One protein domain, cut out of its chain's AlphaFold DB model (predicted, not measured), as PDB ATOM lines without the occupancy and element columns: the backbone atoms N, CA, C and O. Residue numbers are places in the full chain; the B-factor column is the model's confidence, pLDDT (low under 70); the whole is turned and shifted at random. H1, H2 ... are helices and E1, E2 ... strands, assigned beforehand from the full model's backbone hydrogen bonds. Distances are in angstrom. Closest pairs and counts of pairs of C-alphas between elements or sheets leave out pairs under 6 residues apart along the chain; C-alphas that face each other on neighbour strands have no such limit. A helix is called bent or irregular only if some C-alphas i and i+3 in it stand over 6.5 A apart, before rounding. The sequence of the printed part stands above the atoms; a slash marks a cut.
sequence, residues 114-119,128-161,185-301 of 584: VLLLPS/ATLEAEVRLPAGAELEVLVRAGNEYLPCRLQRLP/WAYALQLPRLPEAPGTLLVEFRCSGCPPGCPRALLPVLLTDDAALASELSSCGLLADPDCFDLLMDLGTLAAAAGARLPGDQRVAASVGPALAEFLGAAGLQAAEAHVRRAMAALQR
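AT A GLANCE: This is residues 114 to 119, 128 to 161 and 185 to 301 of the 584 residues of an uncharacterized protein of Edaphochlamys debaryana (UniProt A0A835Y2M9). A strongly twisted five-strand sheet, E1 E8 E7 E3 E4, and a smaller sheet, E2 E6 E5, lie partly face to face as a loose sandwich. H3 packs on E8 and E7 on the side away from the smaller sheet, and the helical hairpin of H4 and H5 packs on H3 at one end of the long axis, with H1 by E1. The printed part has 157 residues, with eight named strands followed by five named helices; the larger sheet is mixed, the smaller antiparallel, the class mixed, helices and strands. The whole is compact, with a radius of gyration of the C-alphas of 16.6 A, and elongated, spanning 53 by 32 by 30 A.

HOW THE PARTS SIT: The larger sheet runs E1, residues 114 to 116, E8, 217 to 224, E7, 199 to 207, E3, 142 to 148, and E4, 151 to 153. E1 and E8 are parallel, N 115 to O 222 being 2.8 A. The hairpin E7 and E8 has N 201 and O 221 at 2.8 A, antiparallel E7 and E3 have N 145 and O 204 at 2.9 A, and the hairpin E3 and E4 has N 153 and O 146 at 2.8 A. The other sheet runs E2, residues 128 to 135, E6, 185 to 191, and E5, 156 to 160, antiparallel, with N 130 to O 189 and N 158 to O 188 both 2.8 A. The two form a sandwich, two sheets face to face, their facing parts 10.2 A centre to centre and their strands at 33 degrees. H3, residues 244 to 260, is on the larger sheet over E8 and E7 at a height of 6.8 A; the closest C-alphas of H3 and E7 are those of Gly 252 and Gly 199, 4.2 A. H1, residues 227 to 235, is on that sheet over E1; with H3 it makes two layers, helices on one face of a sheet. H4, residues 265 to 282, and H5, 286 to 299, touch as a hairpin at a shallow tilt of 23 degrees, opposite ways, closest at C-alphas 277 and 289, 4.7 A. H3 touches H5 with residues 251 to 258 alone, the same way at 38 degrees, only just steep; their closest C-alphas, 258 and 295, are 5.3 A apart. H2, residues 237 to 240, is close to but not clearly touching H3, closest at C-alphas 238 and 244, 6.5 A. Every O i to N i+4 pair is within hydrogen-bond range in H1, H3 and H5, and 12 of 14 in H4; H2 is too short for one.

IN THESE COORDINATES: E1 begins at C-alpha 114, (242.175, 172.941, 221.580). E7 measures 26.5 A, H3 23.7 A, and H4 25.1 A, with a kink of 43 degrees near residue 272; H4 is only just irregular, C-alphas 271 and 274 being 7.0 A apart. H5, 20.0 A, ends at C-alpha 299, (223.477, 164.248, 230.941).

THE WHOLE: The two C-alphas farthest apart, those of Gly 139 and Arg 301, are 54.5 A apart. Residues 120 to 127 and 162 to 184 are not printed; the gaps are 13.7 A and 8.1 A between C-alphas. Of the links printed whole, none is long. The mean pLDDT of the printed part is 86.3; 14 residues are under 70, among them 260 to 265.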
ATOM      1  N   VAL A 114     242.632 174.101 220.818       93.06
ATOM      2  CA  VAL A 114     242.175 172.941 221.580       93.06
ATOM      3  C   VAL A 114     243.322 172.455 222.451       93.06
ATOM      4  O   VAL A 114     244.416 172.188 221.960       93.06
ATOM      5  N   LEU A 115     243.076 172.377 223.750       93.69
ATOM      6  CA  LEU A 115     244.024 171.929 224.755       93.69
ATOM      7  C   LEU A 115     243.550 170.598 225.331       93.69
ATOM      8  O   LEU A 115     242.433 170.485 225.839       93.69
ATOM      9  N   LEU A 116     244.425 169.597 225.255       93.69
ATOM     10  CA  LEU A 116     244.202 168.305 225.885       93.69
ATOM     11  C   LEU A 116     244.535 168.410 227.378       93.69
ATOM     12  O   LEU A 116     245.661 168.753 227.745       93.69
ATOM     13  N   LEU A 117     243.564 168.104 228.233       91.69
ATOM     14  CA  LEU A 117     243.769 167.987 229.666       91.69
ATOM     15  C   LEU A 117     244.628 166.747 229.954       91.69
ATOM     16  O   LEU A 117     244.338 165.664 229.436       91.69
ATOM     17  N   PRO A 118     245.691 166.870 230.766       87.38
ATOM     18  CA  PRO A 118     246.508 165.725 231.131       87.38
ATOM     19  C   PRO A 118     245.664 164.719 231.918       87.38
ATOM     20  O   PRO A 118     244.988 165.066 232.886       87.38
ATOM     21  N   SER A 119     245.711 163.452 231.510       78.81
ATOM     22  CA  SER A 119     244.979 162.372 232.177       78.81
ATOM     23  C   SER A 119     245.565 162.128 233.574       78.81
ATOM     24  O   SER A 119     246.581 161.455 233.685       78.81
ATOM     25  N   ALA A 128     250.083 174.578 230.141       93.19
ATOM     26  CA  ALA A 128     249.928 174.699 228.692       93.19
ATOM     27  C   ALA A 128     250.617 175.962 228.192       93.19
ATOM     28  O   ALA A 128     250.732 176.943 228.921       93.19
ATOM     29  N   THR A 129     251.054 175.952 226.936       94.25
ATOM     30  CA  THR A 129     251.516 177.165 226.256       94.25
ATOM     31  C   THR A 129     250.620 177.423 225.054       94.25
ATOM     32  O   THR A 129     250.376 176.515 224.262       94.25
ATOM     33  N   LEU A 130     250.116 178.649 224.949       93.75
ATOM     34  CA  LEU A 130     249.378 179.158 223.800       93.75
ATOM     35  C   LEU A 130     250.245 180.194 223.091       93.75
ATOM     36  O   LEU A 130     250.797 181.078 223.734       93.75
ATOM     37  N   GLU A 131     250.346 180.125 221.778       93.56
ATOM     38  CA  GLU A 131     250.993 181.133 220.949       93.56
ATOM     39  C   GLU A 131     249.931 182.040 220.328       93.56
ATOM     40  O   GLU A 131     249.008 181.571 219.662       93.56
ATOM     41  N   ALA A 132     250.051 183.343 220.555       91.44
ATOM     42  CA  ALA A 132     249.171 184.371 220.030       91.44
ATOM     43  C   ALA A 132     249.953 185.304 219.105       91.44
ATOM     44  O   ALA A 132     251.007 185.814 219.471       91.44
ATOM     45  N   GLU A 133     249.417 185.560 217.921       91.62
ATOM     46  CA  GLU A 133     249.905 186.591 217.014       91.62
ATOM     47  C   GLU A 133     248.936 187.769 217.074       91.62
ATOM     48  O   GLU A 133     247.760 187.635 216.729       91.62
ATOM     49  N   VAL A 134     249.407 188.908 217.575       89.75
ATOM     50  CA  VAL A 134     248.571 190.061 217.911       89.75
ATOM     51  C   VAL A 134     249.153 191.314 217.285       89.75
ATOM     52  O   VAL A 134     250.316 191.655 217.485       89.75
ATOM     53  N   ARG A 135     248.309 192.043 216.564       90.38
ATOM     54  CA  ARG A 135     248.607 193.386 216.086       90.38
ATOM     55  C   ARG A 135     248.203 194.397 217.153       90.38
ATOM     56  O   ARG A 135     247.047 194.408 217.585       90.38
ATOM     57  N   LEU A 136     249.153 195.233 217.558       87.31
ATOM     58  CA  LEU A 136     248.966 196.252 218.589       87.31
ATOM     59  C   LEU A 136     249.071 197.658 217.992       87.31
ATOM     60  O   LEU A 136     249.853 197.861 217.062       87.31
ATOM     61  N   PRO A 137     248.343 198.642 218.547       84.38
ATOM     62  CA  PRO A 137     248.624 200.045 218.279       84.38
ATOM     63  C   PRO A 137     250.071 200.397 218.647       84.38
ATOM     64  O   PRO A 137     250.630 199.854 219.603       84.38
ATOM     65  N   ALA A 138     250.673 201.335 217.914       81.75
ATOM     66  CA  ALA A 138     252.044 201.764 218.166       81.75
ATOM     67  C   ALA A 138     252.223 202.245 219.619       81.75
ATOM     68  O   ALA A 138     251.503 203.128 220.087       81.75
ATOM     69  N   GLY A 139     253.190 201.655 220.326       82.88
ATOM     70  CA  GLY A 139     253.497 201.983 221.722       82.88
ATOM     71  C   GLY A 139     252.528 201.415 222.767       82.88
ATOM     72  O   GLY A 139     252.691 201.730 223.943       82.88
ATOM     73  N   ALA A 140     251.540 200.601 222.381       86.44
ATOM     74  CA  ALA A 140     250.677 199.905 223.332       86.44
ATOM     75  C   ALA A 140     251.347 198.629 223.866       86.44
ATOM     76  O   ALA A 140     251.950 197.876 223.099       86.44
ATOM     77  N   GLU A 141     251.191 198.349 225.162       89.50
ATOM     78  CA  GLU A 141     251.552 197.047 225.728       89.50
ATOM     79  C   GLU A 141     250.335 196.118 225.720       89.50
ATOM     80  O   GLU A 141     249.188 196.557 225.859       89.50
ATOM     81  N   LEU A 142     250.578 194.822 225.530       92.81
ATOM     82  CA  LEU A 142     249.528 193.813 225.551       92.81
ATOM     83  C   LEU A 142     249.284 193.335 226.981       92.81
ATOM     84  O   LEU A 142     250.200 192.885 227.664       92.81
ATOM     85  N   GLU A 143     248.025 193.339 227.385       93.25
ATOM     86  CA  GLU A 143     247.552 192.687 228.594       93.25
ATOM     87  C   GLU A 143     246.628 191.526 228.216       93.25
ATOM     88  O   GLU A 143     245.789 191.642 227.315       93.25
ATOM     89  N   VAL A 144     246.792 190.397 228.906       93.94
ATOM     90  CA  VAL A 144     246.024 189.181 228.636       93.94
ATOM     91  C   VAL A 144     245.404 188.640 229.913       93.94
ATOM     92  O   VAL A 144     246.086 188.465 230.920       93.94
ATOM     93  N   LEU A 145     244.108 188.346 229.848       93.94
ATOM     94  CA  LEU A 145     243.371 187.663 230.901       93.94
ATOM     95  C   LEU A 145     242.889 186.311 230.386       93.94
ATOM     96  O   LEU A 145     242.408 186.206 229.259       93.94
ATOM     97  N   VAL A 146     242.984 185.280 231.220       94.62
ATOM     98  CA  VAL A 146     242.501 183.938 230.886       94.62
ATOM     99  C   VAL A 146     241.462 183.523 231.909       94.62
ATOM    100  O   VAL A 146     241.712 183.602 233.109       94.62
ATOM    101  N   ARG A 147     240.288 183.098 231.443       93.94
ATOM    102  CA  ARG A 147     239.166 182.709 232.301       93.94
ATOM    103  C   ARG A 147     238.694 181.296 231.989       93.94
ATOM    104  O   ARG A 147     238.512 180.965 230.823       93.94
ATOM    105  N   ALA A 148     238.430 180.503 233.019       90.88
ATOM    106  CA  ALA A 148     237.794 179.193 232.932       90.88
ATOM    107  C   ALA A 148     236.498 179.216 233.749       90.88
ATOM    108  O   ALA A 148     236.535 179.333 234.972       90.88
ATOM    109  N   GLY A 149     235.338 179.162 233.091       85.69
ATOM    110  CA  GLY A 149     234.061 179.358 233.786       85.69
ATOM    111  C   GLY A 149     234.010 180.723 234.485       85.69
ATOM    112  O   GLY A 149     234.052 181.753 233.805       85.69
ATOM    113  N   ASN A 150     233.949 180.717 235.822       81.19
ATOM    114  CA  ASN A 150     233.918 181.915 236.677       81.19
ATOM    115  C   ASN A 150     235.270 182.225 237.356       81.19
ATOM    116  O   ASN A 150     235.341 183.137 238.174       81.19
ATOM    117  N   GLU A 151     236.332 181.483 237.039       88.12
ATOM    118  CA  GLU A 151     237.657 181.649 237.645       88.12
ATOM    119  C   GLU A 151     238.644 182.272 236.650       88.12
ATOM    120  O   GLU A 151     238.699 181.876 235.483       88.12
ATOM    121  N   TYR A 152     239.439 183.243 237.107       92.12
ATOM    122  CA  TYR A 152     240.577 183.760 236.349       92.12
ATOM    123  C   TYR A 152     241.815 182.917 236.632       92.12
ATOM    124  O   TYR A 152     242.209 182.741 237.783       92.12
ATOM    125  N   LEU A 153     242.441 182.423 235.569       92.88
ATOM    126  CA  LEU A 153     243.649 181.624 235.670       92.88
ATOM    127  C   LEU A 153     244.886 182.524 235.624       92.88
ATOM    128  O   LEU A 153     244.944 183.452 234.809       92.88
ATOM    129  N   PRO A 154     245.914 182.232 236.440       92.88
ATOM    130  CA  PRO A 154     247.205 182.877 236.278       92.88
ATOM    131  C   PRO A 154     247.765 182.540 234.892       92.88
ATOM    132  O   PRO A 154     247.667 181.404 234.434       92.88
ATOM    133  N   CYS A 155     248.384 183.513 234.232       94.88
ATOM    134  CA  CYS A 155     249.118 183.295 232.992       94.88
ATOM    135  C   CYS A 155     250.405 184.124 232.989       94.88
ATOM    136  O   CYS A 155     250.501 185.148 233.666       94.88
ATOM    137  N   ARG A 156     251.419 183.660 232.259       94.31
ATOM    138  CA  ARG A 156     252.651 184.412 232.006       94.31
ATOM    139  C   ARG A 156     252.728 184.723 230.526       94.31
ATOM    140  O   ARG A 156     252.627 183.814 229.708       94.31
ATOM    141  N   LEU A 157     252.921 185.991 230.199       94.25
ATOM    142  CA  LEU A 157     253.063 186.452 228.828       94.25
ATOM    143  C   LEU A 157     254.550 186.619 228.503       94.25
ATOM    144  O   LEU A 157     255.255 187.361 229.183       94.25
ATOM    145  N   GLN A 158     255.027 185.939 227.466       94.44
ATOM    146  CA  GLN A 158     256.390 186.056 226.961       94.44
ATOM    147  C   GLN A 158     256.348 186.458 225.490       94.44
ATOM    148  O   GLN A 158     255.774 185.750 224.670       94.44
ATOM    149  N   ARG A 159     256.969 187.579 225.126       91.88
ATOM    150  CA  ARG A 159     257.100 187.966 223.716       91.88
ATOM    151  C   ARG A 159     258.073 187.023 223.003       91.88
ATOM    152  O   ARG A 159     259.147 186.729 223.526       91.88
ATOM    153  N   LEU A 160     257.679 186.542 221.830       89.81
ATOM    154  CA  LEU A 160     258.466 185.656 220.979       89.81
ATOM    155  C   LEU A 160     259.101 186.454 219.828       89.81
ATOM    156  O   LEU A 160     258.480 187.394 219.329       89.81
ATOM    157  N   PRO A 161     260.313 186.083 219.376       82.00
ATOM    158  CA  PRO A 161     260.891 186.652 218.164       82.00
ATOM    159  C   PRO A 161     260.077 186.210 216.941       82.00
ATOM    160  O   PRO A 161     259.713 185.033 216.834       82.00
ATOM    161  N   TRP A 185     252.921 191.108 216.461       89.25
ATOM    162  CA  TRP A 185     253.794 190.570 217.498       89.25
ATOM    163  C   TRP A 185     253.379 189.147 217.853       89.25
ATOM    164  O   TRP A 185     252.192 188.867 218.025       89.25
ATOM    165  N   ALA A 186     254.357 188.257 218.021       92.06
ATOM    166  CA  ALA A 186     254.128 186.912 218.532       92.06
ATOM    167  C   ALA A 186     254.331 186.874 220.056       92.06
ATOM    168  O   ALA A 186     255.309 187.405 220.584       92.06
ATOM    169  N   TYR A 187     253.424 186.215 220.766       93.50
ATOM    170  CA  TYR A 187     253.451 186.044 222.215       93.50
ATOM    171  C   TYR A 187     253.201 184.582 222.584       93.50
ATOM    172  O   TYR A 187     252.295 183.958 222.050       93.50
ATOM    173  N   ALA A 188     253.955 184.057 223.541       95.06
ATOM    174  CA  ALA A 188     253.662 182.822 224.251       95.06
ATOM    175  C   ALA A 188     252.953 183.146 225.574       95.06
ATOM    176  O   ALA A 188     253.523 183.786 226.458       95.06
ATOM    177  N   LEU A 189     251.718 182.687 225.726       95.25
ATOM    178  CA  LEU A 189     250.983 182.632 226.985       95.25
ATOM    179  C   LEU A 189     251.241 181.281 227.647       95.25
ATOM    180  O   LEU A 189     250.740 180.255 227.191       95.25
ATOM    181  N   GLN A 190     251.965 181.280 228.756       96.00
ATOM    182  CA  GLN A 190     252.145 180.097 229.587       96.00
ATOM    183  C   GLN A 190     251.070 180.074 230.673       96.00
ATOM    184  O   GLN A 190     250.992 180.970 231.514       96.00
ATOM    185  N   LEU A 191     250.253 179.030 230.666       94.62
ATOM    186  CA  LEU A 191     249.283 178.704 231.701       94.62
ATOM    187  C   LEU A 191     249.948 177.716 232.664       94.62
ATOM    188  O   LEU A 191     250.072 176.548 232.307       94.62
ATOM    189  N   PRO A 192     250.410 178.136 233.856       92.38
ATOM    190  CA  PRO A 192     251.080 177.248 234.803       92.38
ATOM    191  C   PRO A 192     250.143 176.178 235.379       92.38
ATOM    192  O   PRO A 192     250.617 175.138 235.826       92.38
ATOM    193  N   ARG A 193     248.829 176.431 235.374       91.31
ATOM    194  CA  ARG A 193     247.796 175.490 235.805       91.31
ATOM    195  C   ARG A 193     246.630 175.531 234.824       91.31
ATOM    196  O   ARG A 193     246.153 176.612 234.480       91.31
ATOM    197  N   LEU A 194     246.169 174.355 234.417       92.31
ATOM    198  CA  LEU A 194     244.905 174.179 233.708       92.31
ATOM    199  C   LEU A 194     243.766 173.841 234.686       92.31
ATOM    200  O   LEU A 194     244.029 173.296 235.763       92.31
ATOM    201  N   PRO A 195     242.505 174.132 234.321       91.31
ATOM    202  CA  PRO A 195     241.339 173.624 235.034       91.31
ATOM    203  C   PRO A 195     241.335 172.096 235.084       91.31
ATOM    204  O   PRO A 195     241.809 171.433 234.165       91.31
ATOM    205  N   GLU A 196     240.760 171.539 236.146       88.50
ATOM    206  CA  GLU A 196     240.675 170.083 236.335       88.50
ATOM    207  C   GLU A 196     239.582 169.439 235.475       88.50
ATOM    208  O   GLU A 196     239.635 168.243 235.194       88.50
ATOM    209  N   ALA A 197     238.595 170.229 235.052       89.94
ATOM    210  CA  ALA A 197     237.455 169.769 234.273       89.94
ATOM    211  C   ALA A 197     237.514 170.285 232.824       89.94
ATOM    212  O   ALA A 197     237.983 171.405 232.587       89.94
ATOM    213  N   PRO A 198     237.005 169.503 231.855       91.81
ATOM    214  CA  PRO A 198     236.863 169.953 230.476       91.81
ATOM    215  C   PRO A 198     235.838 171.092 230.373       91.81
ATOM    216  O   PRO A 198     234.921 171.207 231.189       91.81
ATOM    217  N   GLY A 199     235.998 171.955 229.371       92.81
ATOM    218  CA  GLY A 199     235.192 173.166 229.219       92.81
ATOM    219  C   GLY A 199     235.806 174.166 228.243       92.81
ATOM    220  O   GLY A 199     236.572 173.790 227.361       92.81
ATOM    221  N   THR A 200     235.500 175.453 228.409       93.19
ATOM    222  CA  THR A 200     236.072 176.527 227.578       93.19
ATOM    223  C   THR A 200     236.962 177.448 228.402       93.19
ATOM    224  O   THR A 200     236.543 177.954 229.447       93.19
ATOM    225  N   LEU A 201     238.163 177.725 227.893       94.19
ATOM    226  CA  LEU A 201     238.962 178.875 228.300       94.19
ATOM    227  C   LEU A 201     238.629 180.068 227.417       94.19
ATOM    228  O   LEU A 201     238.630 179.966 226.195       94.19
ATOM    229  N   LEU A 202     238.400 181.217 228.033       94.00
ATOM    230  CA  LEU A 202     238.268 182.493 227.352       94.00
ATOM    231  C   LEU A 202     239.562 183.282 227.528       94.00
ATOM    232  O   LEU A 202     239.922 183.631 228.651       94.00
ATOM    233  N   VAL A 203     240.252 183.554 226.422       94.50
ATOM    234  CA  VAL A 203     241.467 184.373 226.388       94.50
ATOM    235  C   VAL A 203     241.092 185.768 225.898       94.50
ATOM    236  O   VAL A 203     240.665 185.947 224.757       94.50
ATOM    237  N   GLU A 204     241.206 186.752 226.782       93.50
ATOM    238  CA  GLU A 204     240.886 188.154 226.531       93.50
ATOM    239  C   GLU A 204     242.173 188.957 226.330       93.50
ATOM    240  O   GLU A 204     243.014 189.017 227.222       93.50
ATOM    241  N   PHE A 205     242.300 189.604 225.172       92.81
ATOM    242  CA  PHE A 205     243.419 190.474 224.815       92.81
ATOM    243  C   PHE A 205     242.970 191.936 224.867       92.81
ATOM    244  O   PHE A 205     241.979 192.312 224.227       92.81
ATOM    245  N   ARG A 206     243.715 192.767 225.599       91.81
ATOM    246  CA  ARG A 206     243.475 194.212 225.722       91.81
ATOM    247  C   ARG A 206     244.789 194.991 225.715       91.81
ATOM    248  O   ARG A 206     245.843 194.432 225.993       91.81
ATOM    249  N   CYS A 207     244.733 196.279 225.397       89.19
ATOM    250  CA  CYS A 207     245.891 197.155 225.562       89.19
ATOM    251  C   CYS A 207     245.999 197.585 227.036       89.19
ATOM    252  O   CYS A 207     244.991 197.919 227.664       89.19
ATOM    253  N   SER A 208     247.208 197.574 227.593       85.31
ATOM    254  CA  SER A 208     247.488 197.973 228.975       85.31
ATOM    255  C   SER A 208     246.991 199.393 229.264       85.31
ATOM    256  O   SER A 208     247.201 200.306 228.461       85.31
ATOM    257  N   GLY A 209     246.380 199.605 230.431       78.94
ATOM    258  CA  GLY A 209     245.910 200.931 230.851       78.94
ATOM    259  C   GLY A 209     244.644 201.418 230.137       78.94
ATOM    260  O   GLY A 209     244.207 202.544 230.374       78.94
ATOM    261  N   CYS A 210     244.026 200.588 229.292       73.06
ATOM    262  CA  CYS A 210     242.718 200.886 228.726       73.06
ATOM    263  C   CYS A 210     241.615 200.831 229.805       73.06
ATOM    264  O   CYS A 210     241.542 199.851 230.554       73.06
ATOM    265  N   PRO A 211     240.725 201.840 229.890       71.69
ATOM    266  CA  PRO A 211     239.620 201.833 230.843       71.69
ATOM    267  C   PRO A 211     238.609 200.695 230.586       71.69
ATOM    268  O   PRO A 211     238.510 200.168 229.470       71.69
ATOM    269  N   PRO A 212     237.795 200.335 231.598       66.06
ATOM    270  CA  PRO A 212     236.687 199.400 231.428       66.06
ATOM    271  C   PRO A 212     235.763 199.852 230.288       66.06
ATOM    272  O   PRO A 212     235.243 200.964 230.308       66.06
ATOM    273  N   GLY A 213     235.553 198.987 229.293       62.25
ATOM    274  CA  GLY A 213     234.741 199.294 228.107       62.25
ATOM    275  C   GLY A 213     235.542 199.551 226.829       62.25
ATOM    276  O   GLY A 213     234.940 199.664 225.762       62.25
ATOM    277  N   CYS A 214     236.875 199.582 226.900       72.94
ATOM    278  CA  CYS A 214     237.705 199.558 225.702       72.94
ATOM    279  C   CYS A 214     237.491 198.277 224.883       72.94
ATOM    280  O   CYS A 214     237.193 197.213 225.441       72.94
ATOM    281  N   PRO A 215     237.633 198.373 223.552       72.50
ATOM    282  CA  PRO A 215     237.463 197.224 222.688       72.50
ATOM    283  C   PRO A 215     238.550 196.182 222.979       72.50
ATOM    284  O   PRO A 215     239.715 196.500 223.214       72.50
ATOM    285  N   ARG A 216     238.127 194.921 222.995       84.12
ATOM    286  CA  ARG A 216     238.918 193.759 223.402       84.12
ATOM    287  C   ARG A 216     238.674 192.620 222.433       84.12
ATOM    288  O   ARG A 216     237.555 192.468 221.939       84.12
ATOM    289  N   ALA A 217     239.697 191.811 222.200       84.81
ATOM    290  CA  ALA A 217     239.545 190.572 221.455       84.81
ATOM    291  C   ALA A 217     239.335 189.422 222.443       84.81
ATOM    292  O   ALA A 217     240.098 189.271 223.396       84.81
ATOM    293  N   LEU A 218     238.287 188.628 222.227       87.62
ATOM    294  CA  LEU A 218     237.962 187.464 223.044       87.62
ATOM    295  C   LEU A 218     238.055 186.220 222.170       87.62
ATOM    296  O   LEU A 218     237.390 186.155 221.137       87.62
ATOM    297  N   LEU A 219     238.859 185.243 222.580       89.75
ATOM    298  CA  LEU A 219     239.046 184.003 221.835       89.75
ATOM    299  C   LEU A 219     238.822 182.779 222.730       89.75
ATOM    300  O   LEU A 219     239.404 182.714 223.816       89.75
ATOM    301  N   PRO A 220     238.003 181.806 222.294       92.56
ATOM    302  CA  PRO A 220     237.759 180.586 223.033       92.56
ATOM    303  C   PRO A 220     238.839 179.550 222.707       92.56
ATOM    304  O   PRO A 220     239.264 179.399 221.561       92.56
ATOM    305  N   VAL A 221     239.259 178.811 223.729       93.69
ATOM    306  CA  VAL A 221     240.113 177.629 223.621       93.69
ATOM    307  C   VAL A 221     239.378 176.477 224.296       93.69
ATOM    308  O   VAL A 221     239.023 176.563 225.471       93.69
ATOM    309  N   LEU A 222     239.120 175.405 223.552       94.56
ATOM    310  CA  LEU A 222     238.437 174.224 224.074       94.56
ATOM    311  C   LEU A 222     239.399 173.411 224.944       94.56
ATOM    312  O   LEU A 222     240.455 172.999 224.473       94.56
ATOM    313  N   LEU A 223     239.017 173.143 226.189       94.12
ATOM    314  CA  LEU A 223     239.662 172.160 227.053       94.12
ATOM    315  C   LEU A 223     238.905 170.844 226.967       94.12
ATOM    316  O   LEU A 223     237.714 170.785 227.271       94.12
ATOM    317  N   THR A 224     239.603 169.780 226.599       94.12
ATOM    318  CA  THR A 224     239.013 168.445 226.512       94.12
ATOM    319  C   THR A 224     239.968 167.403 227.064       94.12
ATOM    320  O   THR A 224     241.175 167.559 226.965       94.12
ATOM    321  N   ASP A 225     239.442 166.339 227.651       93.00
ATOM    322  CA  ASP A 225     240.171 165.122 228.020       93.00
ATOM    323  C   ASP A 225     240.155 164.066 226.893       93.00
ATOM    324  O   ASP A 225     240.772 163.005 227.000       93.00
ATOM    325  N   ASP A 226     239.470 164.360 225.785       94.38
ATOM    326  CA  ASP A 226     239.290 163.472 224.645       94.38
ATOM    327  C   ASP A 226     240.374 163.724 223.585       94.38
ATOM    328  O   ASP A 226     240.302 164.650 222.773       94.38
ATOM    329  N   ALA A 227     241.408 162.880 223.581       94.81
ATOM    330  CA  ALA A 227     242.528 163.000 222.648       94.81
ATOM    331  C   ALA A 227     242.105 162.868 221.173       94.81
ATOM    332  O   ALA A 227     242.706 163.506 220.306       94.81
ATOM    333  N   ALA A 228     241.067 162.073 220.883       94.62
ATOM    334  CA  ALA A 228     240.557 161.925 219.522       94.62
ATOM    335  C   ALA A 228     239.878 163.218 219.059       94.62
ATOM    336  O   ALA A 228     240.153 163.685 217.953       94.62
ATOM    337  N   LEU A 229     239.076 163.837 219.933       93.75
ATOM    338  CA  LEU A 229     238.484 165.151 219.682       93.75
ATOM    339  C   LEU A 229     239.556 166.218 219.444       93.75
ATOM    340  O   LEU A 229     239.497 166.954 218.460       93.75
ATOM    341  N   ALA A 230     240.546 166.287 220.339       93.81
ATOM    342  CA  ALA A 230     241.616 167.271 220.250       93.81
ATOM    343  C   ALA A 230     242.404 167.140 218.942       93.81
ATOM    344  O   ALA A 230     242.669 168.147 218.281       93.81
ATOM    345  N   SER A 231     242.734 165.909 218.542       93.19
ATOM    346  CA  SER A 231     243.435 165.634 217.288       93.19
ATOM    347  C   SER A 231     242.597 166.006 216.064       93.19
ATOM    348  O   SER A 231     243.112 166.661 215.158       93.19
ATOM    349  N   GLU A 232     241.321 165.607 216.024       94.44
ATOM    350  CA  GLU A 232     240.427 165.882 214.895       94.44
ATOM    351  C   GLU A 232     240.250 167.390 214.695       94.44
ATOM    352  O   GLU A 232     240.528 167.902 213.610       94.44
ATOM    353  N   LEU A 233     239.899 168.124 215.756       90.31
ATOM    354  CA  LEU A 233     239.711 169.572 215.682       90.31
ATOM    355  C   LEU A 233     241.009 170.302 215.330       90.31
ATOM    356  O   LEU A 233     240.981 171.192 214.488       90.31
ATOM    357  N   SER A 234     242.151 169.906 215.902       89.00
ATOM    358  CA  SER A 234     243.448 170.537 215.596       89.00
ATOM    359  C   SER A 234     243.890 170.317 214.149       89.00
ATOM    360  O   SER A 234     244.558 171.173 213.575       89.00
ATOM    361  N   SER A 235     243.518 169.182 213.550       88.12
ATOM    362  CA  SER A 235     243.762 168.904 212.129       88.12
ATOM    363  C   SER A 235     242.771 169.611 211.204       88.12
ATOM    364  O   SER A 235     243.026 169.767 210.008       88.12
ATOM    365  N   CYS A 236     241.640 170.054 211.752       81.75
ATOM    366  CA  CYS A 236     240.608 170.712 210.991       81.75
ATOM    367  C   CYS A 236     240.994 172.177 210.757       81.75
ATOM    368  O   CYS A 236     241.036 172.988 211.683       81.75
ATOM    369  N   GLY A 237     241.220 172.544 209.492       75.81
ATOM    370  CA  GLY A 237     241.482 173.933 209.093       75.81
ATOM    371  C   GLY A 237     240.373 174.918 209.494       75.81
ATOM    372  O   GLY A 237     240.603 176.123 209.481       75.81
ATOM    373  N   LEU A 238     239.203 174.409 209.910       68.44
ATOM    374  CA  LEU A 238     238.098 175.172 210.487       68.44
ATOM    375  C   LEU A 238     238.542 176.064 211.655       68.44
ATOM    376  O   LEU A 238     238.073 177.187 211.764       68.44
ATOM    377  N   LEU A 239     239.504 175.649 212.486       69.31
ATOM    378  CA  LEU A 239     239.934 176.460 213.635       69.31
ATOM    379  C   LEU A 239     240.632 177.779 213.259       69.31
ATOM    380  O   LEU A 239     240.792 178.642 214.126       69.31
ATOM    381  N   ALA A 240     241.039 177.945 211.998       69.44
ATOM    382  CA  ALA A 240     241.536 179.216 211.479       69.44
ATOM    383  C   ALA A 240     240.402 180.210 211.159       69.44
ATOM    384  O   ALA A 240     240.659 181.410 211.066       69.44
ATOM    385  N   ASP A 241     239.167 179.728 211.013       71.69
ATOM    386  CA  ASP A 241     237.996 180.542 210.711       71.69
ATOM    387  C   ASP A 241     237.500 181.265 211.985       71.69
ATOM    388  O   ASP A 241     237.288 180.619 213.023       71.69
ATOM    389  N   PRO A 242     237.327 182.600 211.967       60.66
ATOM    390  CA  PRO A 242     236.673 183.323 213.057       60.66
ATOM    391  C   PRO A 242     235.256 182.807 213.369       60.66
ATOM    392  O   PRO A 242     234.853 182.875 214.531       60.66
ATOM    393  N   ASP A 243     234.549 182.217 212.400       62.78
ATOM    394  CA  ASP A 243     233.197 181.674 212.589       62.78
ATOM    395  C   ASP A 243     233.181 180.386 213.441       62.78
ATOM    396  O   ASP A 243     232.136 179.970 213.941       62.78
ATOM    397  N   CYS A 244     234.344 179.774 213.709       76.12
ATOM    398  CA  CYS A 244     234.445 178.631 214.627       76.12
ATOM    399  C   CYS A 244     234.353 179.003 216.113       76.12
ATOM    400  O   CYS A 244     234.399 178.112 216.965       76.12
ATOM    401  N   PHE A 245     234.217 180.294 216.438       80.81
ATOM    402  CA  PHE A 245     233.985 180.758 217.804       80.81
ATOM    403  C   PHE A 245     232.784 180.046 218.440       80.81
ATOM    404  O   PHE A 245     232.919 179.463 219.518       80.81
ATOM    405  N   ASP A 246     231.642 180.040 217.748       82.88
ATOM    406  CA  ASP A 246     230.392 179.475 218.264       82.88
ATOM    407  C   ASP A 246     230.515 177.961 218.468       82.88
ATOM    408  O   ASP A 246     230.136 177.439 219.513       82.88
ATOM    409  N   LEU A 247     231.171 177.266 217.531       85.25
ATOM    410  CA  LEU A 247     231.410 175.827 217.629       85.25
ATOM    411  C   LEU A 247     232.238 175.456 218.871       85.25
ATOM    412  O   LEU A 247     231.891 174.522 219.594       85.25
ATOM    413  N   LEU A 248     233.337 176.174 219.132       85.62
ATOM    414  CA  LEU A 248     234.182 175.919 220.304       85.62
ATOM    415  C   LEU A 248     233.454 176.244 221.613       85.62
ATOM    416  O   LEU A 248     233.615 175.522 222.600       85.62
ATOM    417  N   MET A 249     232.640 177.302 221.619       85.56
ATOM    418  CA  MET A 249     231.802 177.658 222.762       85.56
ATOM    419  C   MET A 249     230.740 176.591 223.044       85.56
ATOM    420  O   MET A 249     230.582 176.198 224.201       85.56
ATOM    421  N   ASP A 250     230.061 176.081 222.018       85.06
ATOM    422  CA  ASP A 250     229.035 175.045 222.152       85.06
ATOM    423  C   ASP A 250     229.633 173.716 222.630       85.06
ATOM    424  O   ASP A 250     229.127 173.103 223.577       85.06
ATOM    425  N   LEU A 251     230.757 173.294 222.036       86.38
ATOM    426  CA  LEU A 251     231.479 172.087 222.445       86.38
ATOM    427  C   LEU A 251     231.966 172.176 223.892       86.38
ATOM    428  O   LEU A 251     231.772 171.238 224.666       86.38
ATOM    429  N   GLY A 252     232.562 173.302 224.282       81.31
ATOM    430  CA  GLY A 252     233.043 173.475 225.647       81.31
ATOM    431  C   GLY A 252     231.910 173.633 226.662       81.31
ATOM    432  O   GLY A 252     232.026 173.120 227.772       81.31
ATOM    433  N   THR A 253     230.773 174.227 226.282       82.38
ATOM    434  CA  THR A 253     229.565 174.268 227.127       82.38
ATOM    435  C   THR A 253     229.023 172.861 227.377       82.38
ATOM    436  O   THR A 253     228.689 172.518 228.509       82.38
ATOM    437  N   LEU A 254     228.979 172.012 226.346       85.19
ATOM    438  CA  LEU A 254     228.563 170.614 226.484       85.19
ATOM    439  C   LEU A 254     229.530 169.801 227.346       85.19
ATOM    440  O   LEU A 254     229.084 169.034 228.201       85.19
ATOM    441  N   ALA A 255     230.836 169.984 227.146       83.75
ATOM    442  CA  ALA A 255     231.862 169.315 227.935       83.75
ATOM    443  C   ALA A 255     231.790 169.729 229.416       83.75
ATOM    444  O   ALA A 255     231.772 168.869 230.301       83.75
ATOM    445  N   ALA A 256     231.638 171.030 229.682       82.44
ATOM    446  CA  ALA A 256     231.455 171.563 231.027       82.44
ATOM    447  C   ALA A 256     230.159 171.049 231.671       82.44
ATOM    448  O   ALA A 256     230.185 170.608 232.817       82.44
ATOM    449  N   ALA A 257     229.038 171.022 230.942       81.81
ATOM    450  CA  ALA A 257     227.772 170.496 231.455       81.81
ATOM    451  C   ALA A 257     227.891 169.013 231.845       81.81
ATOM    452  O   ALA A 257     227.412 168.604 232.908       81.81
ATOM    453  N   ALA A 258     228.548 168.208 231.001       82.00
ATOM    454  CA  ALA A 258     228.761 166.785 231.246       82.00
ATOM    455  C   ALA A 258     229.701 166.524 232.438       82.00
ATOM    456  O   ALA A 258     229.471 165.576 233.192       82.00
ATOM    457  N   GLY A 259     230.724 167.365 232.628       76.75
ATOM    458  CA  GLY A 259     231.689 167.254 233.725       76.75
ATOM    459  C   GLY A 259     231.189 167.816 235.062       76.75
ATOM    460  O   GLY A 259     231.305 167.155 236.093       76.75
ATOM    461  N   ALA A 260     230.603 169.015 235.055       65.88
ATOM    462  CA  ALA A 260     230.268 169.781 236.258       65.88
ATOM    463  C   ALA A 260     228.889 169.449 236.853       65.88
ATOM    464  O   ALA A 260     228.603 169.837 237.985       65.88
ATOM    465  N   ARG A 261     228.020 168.736 236.115       62.88
ATOM    466  CA  ARG A 261     226.648 168.379 236.538       62.88
ATOM    467  C   ARG A 261     225.829 169.575 237.053       62.88
ATOM    468  O   ARG A 261     224.958 169.407 237.907       62.88
ATOM    469  N   LEU A 262     226.087 170.780 236.545       61.12
ATOM    470  CA  LEU A 262     225.372 171.979 236.975       61.12
ATOM    471  C   LEU A 262     223.918 171.936 236.453       61.12
ATOM    472  O   LEU A 262     223.710 171.759 235.251       61.12
ATOM    473  N   PRO A 263     222.890 172.108 237.312       56.72
ATOM    474  CA  PRO A 263     221.482 171.931 236.925       56.72
ATOM    475  C   PRO A 263     220.989 172.875 235.815       56.72
ATOM    476  O   PRO A 263     220.051 172.538 235.092       56.72
ATOM    477  N   GLY A 264     221.590 174.063 235.685       60.47
ATOM    478  CA  GLY A 264     221.223 175.056 234.668       60.47
ATOM    479  C   GLY A 264     221.669 174.671 233.254       60.47
ATOM    480  O   GLY A 264     220.913 174.850 232.298       60.47
ATOM    481  N   ASP A 265     222.847 174.059 233.136       66.75
ATOM    482  CA  ASP A 265     223.504 173.818 231.847       66.75
ATOM    483  C   ASP A 265     222.930 172.595 231.117       66.75
ATOM    484  O   ASP A 265     222.984 172.508 229.891       66.75
ATOM    485  N   GLN A 266     222.269 171.689 231.846       72.06
ATOM    486  CA  GLN A 266     221.627 170.498 231.280       72.06
ATOM    487  C   GLN A 266     220.540 170.833 230.249       72.06
ATOM    488  O   GLN A 266     220.394 170.127 229.253       72.06
ATOM    489  N   ARG A 267     219.770 171.912 230.458       73.25
ATOM    490  CA  ARG A 267     218.691 172.304 229.531       73.25
ATOM    491  C   ARG A 267     219.237 172.866 228.225       73.25
ATOM    492  O   ARG A 267     218.728 172.523 227.160       73.25
ATOM    493  N   VAL A 268     220.268 173.704 228.316       68.62
ATOM    494  CA  VAL A 268     220.944 174.273 227.143       68.62
ATOM    495  C   VAL A 268     221.599 173.145 226.352       68.62
ATOM    496  O   VAL A 268     221.316 172.988 225.164       68.62
ATOM    497  N   ALA A 269     222.343 172.271 227.035       74.25
ATOM    498  CA  ALA A 269     222.959 171.090 226.448       74.25
ATOM    499  C   ALA A 269     221.948 170.155 225.755       74.25
ATOM    500  O   ALA A 269     222.205 169.690 224.647       74.25
ATOM    501  N   ALA A 270     220.775 169.921 226.357       77.50
ATOM    502  CA  ALA A 270     219.720 169.100 225.758       77.50
ATOM    503  C   ALA A 270     219.113 169.721 224.486       77.50
ATOM    504  O   ALA A 270     218.672 168.987 223.604       77.50
ATOM    505  N   SER A 271     219.085 171.054 224.385       75.94
ATOM    506  CA  SER A 271     218.582 171.751 223.195       75.94
ATOM    507  C   SER A 271     219.604 171.835 222.057       75.94
ATOM    508  O   SER A 271     219.229 171.667 220.900       75.94
ATOM    509  N   VAL A 272     220.883 172.061 222.377       79.62
ATOM    510  CA  VAL A 272     221.950 172.290 221.386       79.62
ATOM    511  C   VAL A 272     222.582 170.979 220.917       79.62
ATOM    512  O   VAL A 272     222.886 170.823 219.737       79.62
ATOM    513  N   GLY A 273     222.736 170.002 221.814       87.94
ATOM    514  CA  GLY A 273     223.483 168.772 221.556       87.94
ATOM    515  C   GLY A 273     223.032 167.966 220.325       87.94
ATOM    516  O   GLY A 273     223.901 167.571 219.548       87.94
ATOM    517  N   PRO A 274     221.724 167.727 220.082       90.12
ATOM    518  CA  PRO A 274     221.287 166.955 218.917       90.12
ATOM    519  C   PRO A 274     221.616 167.645 217.589       90.12
ATOM    520  O   PRO A 274     222.145 167.003 216.684       90.12
ATOM    521  N   ALA A 275     221.354 168.954 217.500       82.38
ATOM    522  CA  ALA A 275     221.644 169.749 216.309       82.38
ATOM    523  C   ALA A 275     223.155 169.849 216.057       82.38
ATOM    524  O   ALA A 275     223.606 169.729 214.920       82.38
ATOM    525  N   LEU A 276     223.944 170.002 217.126       86.06
ATOM    526  CA  LEU A 276     225.396 170.038 217.028       86.06
ATOM    527  C   LEU A 276     225.972 168.693 216.564       86.06
ATOM    528  O   LEU A 276     226.842 168.671 215.700       86.06
ATOM    529  N   ALA A 277     225.473 167.569 217.089       91.88
ATOM    530  CA  ALA A 277     225.900 166.242 216.649       91.88
ATOM    531  C   ALA A 277     225.587 166.000 215.163       91.88
ATOM    532  O   ALA A 277     226.444 165.504 214.436       91.88
ATOM    533  N   GLU A 278     224.391 166.381 214.704       89.25
ATOM    534  CA  GLU A 278     224.003 166.280 213.292       89.25
ATOM    535  C   GLU A 278     224.913 167.128 212.391       89.25
ATOM    536  O   GLU A 278     225.412 166.636 211.378       89.25
ATOM    537  N   PHE A 279     225.186 168.375 212.789       85.81
ATOM    538  CA  PHE A 279     226.103 169.259 212.072       85.81
ATOM    539  C   PHE A 279     227.518 168.672 211.975       85.81
ATOM    540  O   PHE A 279     228.090 168.629 210.887       85.81
ATOM    541  N   LEU A 280     228.073 168.181 213.088       89.00
ATOM    542  CA  LEU A 280     229.414 167.591 213.133       89.00
ATOM    543  C   LEU A 280     229.512 166.334 212.261       89.00
ATOM    544  O   LEU A 280     230.483 166.180 211.519       89.00
ATOM    545  N   GLY A 281     228.480 165.486 212.282       91.94
ATOM    546  CA  GLY A 281     228.386 164.321 211.403       91.94
ATOM    547  C   GLY A 281     228.342 164.716 209.923       91.94
ATOM    548  O   GLY A 281     229.070 164.149 209.108       91.94
ATOM    549  N   ALA A 282     227.557 165.740 209.572       86.75
ATOM    550  CA  ALA A 282     227.495 166.273 208.209       86.75
ATOM    551  C   ALA A 282     228.818 166.921 207.757       86.75
ATOM    552  O   ALA A 282     229.165 166.850 206.578       86.75
ATOM    553  N   ALA A 283     229.572 167.512 208.688       84.81
ATOM    554  CA  ALA A 283     230.894 168.090 208.450       84.81
ATOM    555  C   ALA A 283     232.027 167.045 208.395       84.81
ATOM    556  O   ALA A 283     233.171 167.400 208.116       84.81
ATOM    557  N   GLY A 284     231.733 165.763 208.653       91.88
ATOM    558  CA  GLY A 284     232.729 164.689 208.676       91.88
ATOM    559  C   GLY A 284     233.620 164.676 209.924       91.88
ATOM    560  O   GLY A 284     234.667 164.034 209.903       91.88
ATOM    561  N   LEU A 285     233.214 165.359 210.999       91.38
ATOM    562  CA  LEU A 285     233.923 165.440 212.280       91.38
ATOM    563  C   LEU A 285     233.398 164.360 213.236       91.38
ATOM    564  O   LEU A 285     232.563 164.605 214.112       91.38
ATOM    565  N   GLN A 286     233.845 163.126 213.010       96.38
ATOM    566  CA  GLN A 286     233.323 161.929 213.668       96.38
ATOM    567  C   GLN A 286     233.690 161.861 215.154       96.38
ATOM    568  O   GLN A 286     232.871 161.419 215.967       96.38
ATOM    569  N   ALA A 287     234.900 162.283 215.534       92.88
ATOM    570  CA  ALA A 287     235.318 162.290 216.935       92.88
ATOM    571  C   ALA A 287     234.537 163.342 217.736       92.88
ATOM    572  O   ALA A 287     234.073 163.048 218.841       92.88
ATOM    573  N   ALA A 288     234.314 164.524 217.159       92.44
ATOM    574  CA  ALA A 288     233.473 165.574 217.725       92.44
ATOM    575  C   ALA A 288     232.013 165.148 217.862       92.44
ATOM    576  O   ALA A 288     231.434 165.290 218.941       92.44
ATOM    577  N   GLU A 289     231.424 164.555 216.825       95.12
ATOM    578  CA  GLU A 289     230.067 164.012 216.901       95.12
ATOM    579  C   GLU A 289     229.944 162.956 218.017       95.12
ATOM    580  O   GLU A 289     229.023 163.006 218.841       95.12
ATOM    581  N   ALA A 290     230.887 162.009 218.079       93.88
ATOM    582  CA  ALA A 290     230.906 160.974 219.107       93.88
ATOM    583  C   ALA A 290     231.045 161.569 220.516       93.88
ATOM    584  O   ALA A 290     230.372 161.109 221.445       93.88
ATOM    585  N   HIS A 291     231.871 162.606 220.675       92.00
ATOM    586  CA  HIS A 291     232.028 163.329 221.932       92.00
ATOM    587  C   HIS A 291     230.711 163.971 222.383       92.00
ATOM    588  O   HIS A 291     230.266 163.728 223.506       92.00
ATOM    589  N   VAL A 292     230.027 164.702 221.496       91.38
ATOM    590  CA  VAL A 292     228.732 165.336 221.796       91.38
ATOM    591  C   VAL A 292     227.684 164.295 222.191       91.38
ATOM    592  O   VAL A 292     226.983 164.464 223.191       91.38
ATOM    593  N   ARG A 293     227.606 163.169 221.473       94.44
ATOM    594  CA  ARG A 293     226.683 162.073 221.813       94.44
ATOM    595  C   ARG A 293     226.988 161.458 223.181       94.44
ATOM    596  O   ARG A 293     226.057 161.194 223.942       94.44
ATOM    597  N   ARG A 294     228.268 161.261 223.525       92.88
ATOM    598  CA  ARG A 294     228.681 160.789 224.861       92.88
ATOM    599  C   ARG A 294     228.297 161.783 225.956       92.88
ATOM    600  O   ARG A 294     227.743 161.359 226.970       92.88
ATOM    601  N   ALA A 295     228.541 163.075 225.740       89.75
ATOM    602  CA  ALA A 295     228.179 164.137 226.676       89.75
ATOM    603  C   ALA A 295     226.660 164.178 226.916       89.75
ATOM    604  O   ALA A 295     226.212 164.131 228.060       89.75
ATOM    605  N   MET A 296     225.849 164.143 225.851       91.62
ATOM    606  CA  MET A 296     224.386 164.072 225.965       91.62
ATOM    607  C   MET A 296     223.909 162.820 226.706       91.62
ATOM    608  O   MET A 296     223.043 162.910 227.575       91.62
ATOM    609  N   ALA A 297     224.485 161.652 226.404       90.75
ATOM    610  CA  ALA A 297     224.140 160.411 227.092       90.75
ATOM    611  C   ALA A 297     224.499 160.462 228.587       90.75
ATOM    612  O   ALA A 297     223.769 159.911 229.409       90.75
ATOM    613  N   ALA A 298     225.597 161.131 228.955       88.31
ATOM    614  CA  ALA A 298     225.965 161.350 230.351       88.31
ATOM    615  C   ALA A 298     224.955 162.255 231.074       88.31
ATOM    616  O   ALA A 298     224.574 161.945 232.201       88.31
ATOM    617  N   LEU A 299     224.476 163.312 230.408       86.38
ATOM    618  CA  LEU A 299     223.477 164.248 230.941       86.38
ATOM    619  C   LEU A 299     222.085 163.622 231.118       86.38
ATOM    620  O   LEU A 299     221.336 164.037 231.995       86.38
ATOM    621  N   GLN A 300     221.732 162.627 230.300       86.75
ATOM    622  CA  GLN A 300     220.440 161.934 230.370       86.75
ATOM    623  C   GLN A 300     220.370 160.850 231.452       86.75
ATOM    624  O   GLN A 300     219.280 160.346 231.731       86.75
ATOM    625  N   ARG A 301     221.496 160.454 232.064       83.31
ATOM    626  CA  ARG A 301     221.461 159.451 233.136       83.31
ATOM    627  C   ARG A 301     220.736 160.041 234.353       83.31
ATOM    628  O   ARG A 301     221.197 161.054 234.879       83.31
TER     629      ARG A 301